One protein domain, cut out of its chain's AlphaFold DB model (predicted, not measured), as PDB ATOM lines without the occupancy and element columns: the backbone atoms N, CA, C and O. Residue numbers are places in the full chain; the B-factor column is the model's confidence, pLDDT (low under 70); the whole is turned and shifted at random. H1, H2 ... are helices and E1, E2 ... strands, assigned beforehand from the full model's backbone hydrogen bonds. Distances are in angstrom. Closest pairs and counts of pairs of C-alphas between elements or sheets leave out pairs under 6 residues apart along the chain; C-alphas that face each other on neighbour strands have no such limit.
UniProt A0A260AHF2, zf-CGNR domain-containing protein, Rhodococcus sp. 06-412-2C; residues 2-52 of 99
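Overview. This is residues 2 to 52 of the 99 residues of the protein "zf-CGNR domain-containing protein" of Rhodococcus sp. 06-412-2C (UniProt A0A260AHF2). A two-stranded hairpin, E1 and E2, lies to one side of one long helix, H2, and the short helix H1 packs on H2 from the other side. The 51 printed residues hold H1, E1, E2 and H2 in chain order, with an antiparallel sheet E1 - E2, a mixed class. The whole is flat, 36 by 28 by 14 A, and only just compact, close to loose, with a radius of gyration of the C-alphas of 11.7 A.

Along the chain. E1 is residues 14 to 18, 13.0 A, from C-alpha 14 at (19.215, 18.930, 32.109). E2 is residues 21 to 26, 12.7 A. H2 is residues 34 to 51, 25.5 A, ending at (26.386, 0.003, 32.809). H1 is residues 2 to 6, 6.1 A, from (32.840, 3.449, 23.609).

Arrangement. E1 and E2 are an antiparallel hairpin at 158 degrees; N 16 and O 24 are 2.8 A apart, within hydrogen-bond range. E1 and H2 are apart, as are H1 and E2. H2, with residues 40 to 47 alone, touches H1; the closest C-alphas, of Leu 6 and Leu 43, are 6.4 A apart. In H1 and H2 every O i to N i+4 pair is within hydrogen-bond range.

Size, cuts and confidence. The farthest C-alphas, of Asp 4 and Asp 19, are 36.7 A apart. The printed part has no cut and no long link; no printed residue is under pLDDT 70.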
ATOM      1  N   LEU A   2      34.029   2.652  23.237       90.50
ATOM      2  CA  LEU A   2      32.840   3.449  23.609       90.50
ATOM      3  C   LEU A   2      33.210   4.715  24.391       90.50
ATOM      4  O   LEU A   2      32.730   5.788  24.049       90.50
ATOM      5  N   ASN A   3      34.099   4.598  25.380       93.50
ATOM      6  CA  ASN A   3      34.578   5.750  26.149       93.50
ATOM      7  C   ASN A   3      35.221   6.815  25.251       93.50
ATOM      8  O   ASN A   3      34.975   7.997  25.449       93.50
ATOM      9  N   ASP A   4      35.966   6.400  24.224       95.06
ATOM     10  CA  ASP A   4      36.604   7.324  23.278       95.06
ATOM     11  C   ASP A   4      35.555   8.081  22.449       95.06
ATOM     12  O   ASP A   4      35.675   9.281  22.220       95.06
ATOM     13  N   VAL A   5      34.482   7.396  22.031       93.56
ATOM     14  CA  VAL A   5      33.383   8.028  21.287       93.56
ATOM     15  C   VAL A   5      32.532   8.916  22.203       93.56
ATOM     16  O   VAL A   5      32.142  10.004  21.787       93.56
ATOM     17  N   LEU A   6      32.284   8.509  23.450       92.94
ATOM     18  CA  LEU A   6      31.610   9.339  24.456       92.94
ATOM     19  C   LEU A   6      32.400  10.612  24.768       92.94
ATOM     20  O   LEU A   6      31.812  11.680  24.844       92.94
ATOM     21  N   ALA A   7      33.727  10.526  24.867       93.81
ATOM     22  CA  ALA A   7      34.588  11.689  25.083       93.81
ATOM     23  C   ALA A   7      34.574  12.688  23.907       93.81
ATOM     24  O   ALA A   7      35.063  13.804  24.046       93.81
ATOM     25  N   SER A   8      34.026  12.297  22.751       92.56
ATOM     26  CA  SER A   8      33.925  13.137  21.549       92.56
ATOM     27  C   SER A   8      32.567  13.830  21.371       92.56
ATOM     28  O   SER A   8      32.314  14.406  20.308       92.56
ATOM     29  N   VAL A   9      31.668  13.724  22.352       91.25
ATOM     30  CA  VAL A   9      30.413  14.488  22.413       91.25
ATOM     31  C   VAL A   9      30.396  15.351  23.667       91.25
ATOM     32  O   VAL A   9      30.880  14.927  24.714       91.25
ATOM     33  N   ASP A  10      29.813  16.544  23.571       90.19
ATOM     34  CA  ASP A  10      29.489  17.336  24.755       90.19
ATOM     35  C   ASP A  10      28.169  16.821  25.345       90.19
ATOM     36  O   ASP A  10      27.120  16.870  24.696       90.19
ATOM     37  N   VAL A  11      28.230  16.250  26.550       92.06
ATOM     38  CA  VAL A  11      27.057  15.710  27.249       92.06
ATOM     39  C   VAL A  11      26.617  16.719  28.299       92.06
ATOM     40  O   VAL A  11      27.203  16.808  29.379       92.06
ATOM     41  N   ARG A  12      25.536  17.445  28.011       91.38
ATOM     42  CA  ARG A  12      24.892  18.347  28.969       91.38
ATOM     43  C   ARG A  12      23.656  17.675  29.546       91.38
ATOM     44  O   ARG A  12      22.750  17.312  28.809       91.38
ATOM     45  N   VAL A  13      23.603  17.534  30.868       93.06
ATOM     46  CA  VAL A  13      22.440  16.947  31.545       93.06
ATOM     47  C   VAL A  13      21.521  18.052  32.044       93.06
ATOM     48  O   VAL A  13      21.939  18.904  32.829       93.06
ATOM     49  N   THR A  14      20.263  18.027  31.615       91.69
ATOM     50  CA  THR A  14      19.215  18.930  32.109       91.69
ATOM     51  C   THR A  14      17.970  18.143  32.505       91.69
ATOM     52  O   THR A  14      17.746  17.028  32.032       91.69
ATOM     53  N   VAL A  15      17.164  18.706  33.405       92.38
ATOM     54  CA  VAL A  15      15.863  18.141  33.784       92.38
ATOM     55  C   VAL A  15      14.784  18.880  33.003       92.38
ATOM     56  O   VAL A  15      14.685  20.101  33.099       92.38
ATOM     57  N   SER A  16      13.970  18.135  32.263       89.81
ATOM     58  CA  SER A  16      12.818  18.650  31.530       89.81
ATOM     59  C   SER A  16      11.524  18.262  32.234       89.81
ATOM     60  O   SER A  16      11.335  17.113  32.638       89.81
ATOM     61  N   ILE A  17      10.632  19.242  32.377       91.44
ATOM     62  CA  ILE A  17       9.301  19.097  32.966       91.44
ATOM     63  C   ILE A  17       8.312  19.649  31.941       91.44
ATOM     64  O   ILE A  17       8.484  20.766  31.457       91.44
ATOM     65  N   SER A  18       7.305  18.858  31.586       86.00
ATOM     66  CA  SER A  18       6.283  19.206  30.594       86.00
ATOM     67  C   SER A  18       4.950  18.603  31.010       86.00
ATOM     68  O   SER A  18       4.949  17.548  31.637       86.00
ATOM     69  N   ASP A  19       3.832  19.191  30.599       89.50
ATOM     70  CA  ASP A  19       2.505  18.670  30.959       89.50
ATOM     71  C   ASP A  19       2.229  17.273  30.368       89.50
ATOM     72  O   ASP A  19       1.472  16.487  30.936       89.50
ATOM     73  N   ASP A  20       2.904  16.930  29.267       91.56
ATOM     74  CA  ASP A  20       2.719  15.667  28.541       91.56
ATOM     75  C   ASP A  20       3.503  14.481  29.132       91.56
ATOM     76  O   ASP A  20       3.210  13.321  28.827       91.56
ATOM     77  N   PHE A  21       4.518  14.742  29.965       85.00
ATOM     78  CA  PHE A  21       5.445  13.714  30.450       85.00
ATOM     79  C   PHE A  21       5.896  13.970  31.886       85.00
ATOM     80  O   PHE A  21       6.159  15.101  32.287       85.00
ATOM     81  N   ALA A  22       6.102  12.889  32.643       92.81
ATOM     82  CA  ALA A  22       6.787  12.970  33.928       92.81
ATOM     83  C   ALA A  22       8.185  13.620  33.772       92.81
ATOM     84  O   ALA A  22       8.786  13.522  32.692       92.81
ATOM     85  N   PRO A  23       8.727  14.253  34.834       94.25
ATOM     86  CA  PRO A  23      10.069  14.825  34.807       94.25
ATOM     87  C   PRO A  23      11.106  13.826  34.283       94.25
ATOM     88  O   PRO A  23      11.174  12.690  34.757       94.25
ATOM     89  N   HIS A  24      11.905  14.238  33.301       91.62
ATOM     90  CA  HIS A  24      12.866  13.364  32.626       91.62
ATOM     91  C   HIS A  24      14.159  14.101  32.273       91.62
ATOM     92  O   HIS A  24      14.197  15.328  32.191       91.62
ATOM     93  N   LEU A  25      15.241  13.343  32.086       92.06
ATOM     94  CA  LEU A  25      16.559  13.889  31.765       92.06
ATOM     95  C   LEU A  25      16.734  14.060  30.258       92.06
ATOM     96  O   LEU A  25      16.391  13.166  29.485       92.06
ATOM     97  N   HIS A  26      17.310  15.190  29.858       91.88
ATOM     98  CA  HIS A  26      17.878  15.398  28.527       91.88
ATOM     99  C   HIS A  26      19.398  15.357  28.648       91.88
ATOM    100  O   HIS A  26      19.950  15.843  29.635       91.88
ATOM    101  N   TYR A  27      20.060  14.771  27.652       92.56
ATOM    102  CA  TYR A  27      21.520  14.612  27.609       92.56
ATOM    103  C   TYR A  27      22.180  15.482  26.534       92.56
ATOM    104  O   TYR A  27      23.352  15.292  26.219       92.56
ATOM    105  N   ASP A  28      21.418  16.395  25.942       89.25
ATOM    106  CA  ASP A  28      21.849  17.282  24.872       89.25
ATOM    107  C   ASP A  28      21.614  18.755  25.227       89.25
ATOM    108  O   ASP A  28      20.968  19.087  26.224       89.25
ATOM    109  N   ASP A  29      22.183  19.642  24.414       84.38
ATOM    110  CA  ASP A  29      21.864  21.061  24.447       84.38
ATOM    111  C   ASP A  29      20.635  21.331  23.562       84.38
ATOM    112  O   ASP A  29      20.584  20.919  22.400       84.38
ATOM    113  N   ALA A  30      19.656  22.075  24.086       78.44
ATOM    114  CA  ALA A  30      18.467  22.481  23.336       78.44
ATOM    115  C   ALA A  30      18.803  23.322  22.088       78.44
ATOM    116  O   ALA A  30      17.991  23.411  21.166       78.44
ATOM    117  N   THR A  31      19.993  23.927  22.050       84.62
ATOM    118  CA  THR A  31      20.505  24.692  20.908       84.62
ATOM    119  C   THR A  31      21.266  23.837  19.886       84.62
ATOM    120  O   THR A  31      21.518  24.310  18.775       84.62
ATOM    121  N   SER A  32      21.589  22.576  20.203       88.19
ATOM    122  CA  SER A  32      22.284  21.666  19.286       88.19
ATOM    123  C   SER A  32      21.411  21.245  18.104       88.19
ATOM    124  O   SER A  32      20.200  21.023  18.205       88.19
ATOM    125  N   GLY A  33      22.057  21.040  16.955       92.81
ATOM    126  CA  GLY A  33      21.405  20.474  15.776       92.81
ATOM    127  C   GLY A  33      20.916  19.040  16.019       92.81
ATOM    128  O   GLY A  33      21.514  18.276  16.775       92.81
ATOM    129  N   ILE A  34      19.851  18.628  15.324       92.88
ATOM    130  CA  ILE A  34      19.210  17.312  15.523       92.88
ATOM    131  C   ILE A  34      20.174  16.121  15.412       92.88
ATOM    132  O   ILE A  34      20.047  15.157  16.162       92.88
ATOM    133  N   ALA A  35      21.151  16.186  14.507       92.94
ATOM    134  CA  ALA A  35      22.133  15.120  14.324       92.94
ATOM    135  C   ALA A  35      23.041  14.952  15.554       92.94
ATOM    136  O   ALA A  35      23.324  13.826  15.961       92.94
ATOM    137  N   GLU A  36      23.460  16.059  16.166       92.75
ATOM    138  CA  GLU A  36      24.283  16.056  17.376       92.75
ATOM    139  C   GLU A  36      23.481  15.554  18.574       92.75
ATOM    140  O   GLU A  36      23.922  14.642  19.269       92.75
ATOM    141  N   ARG A  37      22.247  16.044  18.732       92.62
ATOM    142  CA  ARG A  37      21.326  15.570  19.771       92.62
ATOM    143  C   ARG A  37      21.104  14.061  19.671       92.62
ATOM    144  O   ARG A  37      21.251  13.347  20.661       92.62
ATOM    145  N   LEU A  38      20.820  13.541  18.474       93.00
ATOM    146  CA  LEU A  38      20.671  12.098  18.250       93.00
ATOM    147  C   LEU A  38      21.949  11.330  18.597       93.00
ATOM    148  O   LEU A  38      21.879  10.311  19.281       93.00
ATOM    149  N   ARG A  39      23.113  11.823  18.161       93.62
ATOM    150  CA  ARG A  39      24.409  11.203  18.457       93.62
ATOM    151  C   ARG A  39      24.637  11.096  19.965       93.62
ATOM    152  O   ARG A  39      24.915   9.999  20.449       93.62
ATOM    153  N   THR A  40      24.480  12.196  20.696       94.94
ATOM    154  CA  THR A  40      24.694  12.241  22.147       94.94
ATOM    155  C   THR A  40      23.713  11.331  22.882       94.94
ATOM    156  O   THR A  40      24.138  10.474  23.658       94.94
ATOM    157  N   ASN A  41      22.415  11.413  22.572       93.88
ATOM    158  CA  ASN A  41      21.407  10.561  23.207       93.88
ATOM    159  C   ASN A  41      21.634   9.069  22.922       93.88
ATOM    160  O   ASN A  41      21.515   8.254  23.833       93.88
ATOM    161  N   CYS A  42      21.996   8.684  21.693       93.75
ATOM    162  CA  CYS A  42      22.288   7.286  21.371       93.75
ATOM    163  C   CYS A  42      23.501   6.752  22.142       93.75
ATOM    164  O   CYS A  42      23.466   5.617  22.619       93.75
ATOM    165  N   LEU A  43      24.563   7.552  22.277       95.19
ATOM    166  CA  LEU A  43      25.764   7.148  23.006       95.19
ATOM    167  C   LEU A  43      25.498   7.011  24.503       95.19
ATOM    168  O   LEU A  43      25.880   6.002  25.091       95.19
ATOM    169  N   VAL A  44      24.801   7.980  25.103       95.12
ATOM    170  CA  VAL A  44      24.430   7.918  26.520       95.12
ATOM    171  C   VAL A  44      23.473   6.756  26.779       95.12
ATOM    172  O   VAL A  44      23.685   5.995  27.719       95.12
ATOM    173  N   ALA A  45      22.469   6.543  25.925       92.81
ATOM    174  CA  ALA A  45      21.564   5.403  26.056       92.81
ATOM    175  C   ALA A  45      22.313   4.063  25.980       92.81
ATOM    176  O   ALA A  45      22.068   3.175  26.794       92.81
ATOM    177  N   LEU A  46      23.261   3.920  25.046       92.88
ATOM    178  CA  LEU A  46      24.093   2.721  24.944       92.88
ATOM    179  C   LEU A  46      24.982   2.534  26.182       92.88
ATOM    180  O   LEU A  46      25.089   1.418  26.685       92.88
ATOM    181  N   ALA A  47      25.590   3.608  26.686       93.81
ATOM    182  CA  ALA A  47      26.396   3.574  27.903       93.81
ATOM    183  C   ALA A  47      25.569   3.124  29.113       93.81
ATOM    184  O   ALA A  47      26.005   2.249  29.856       93.81
ATOM    185  N   THR A  48      24.351   3.650  29.262       91.94
ATOM    186  CA  THR A  48      23.409   3.258  30.319       91.94
ATOM    187  C   THR A  48      23.034   1.784  30.223       91.94
ATOM    188  O   THR A  48      23.026   1.095  31.239       91.94
ATOM    189  N   VAL A  49      22.777   1.271  29.013       91.88
ATOM    190  CA  VAL A  49      22.544  -0.168  28.821       91.88
ATOM    191  C   VAL A  49      23.768  -0.963  29.263       91.88
ATOM    192  O   VAL A  49      23.621  -1.914  30.011       91.88
ATOM    193  N   LEU A  50      24.979  -0.586  28.860       91.00
ATOM    194  CA  LEU A  50      26.185  -1.345  29.213       91.00
ATOM    195  C   LEU A  50      26.575  -1.242  30.693       91.00
ATOM    196  O   LEU A  50      27.243  -2.142  31.198       91.00
ATOM    197  N   ALA A  51      26.177  -0.170  31.376       92.50
ATOM    198  CA  ALA A  51      26.386   0.003  32.809       92.50
ATOM    199  C   ALA A  51      25.425  -0.849  33.662       92.50
ATOM    200  O   ALA A  51      25.714  -1.106  34.831       92.50
ATOM    201  N   ASP A  52      24.300  -1.307  33.099       90.31
ATOM    202  CA  ASP A  52      23.402  -2.250  33.764       90.31
ATOM    203  C   ASP A  52      24.051  -3.651  33.830       90.31
ATOM    204  O   ASP A  52      24.476  -4.174  32.794       90.31
TER     205      ASP A  52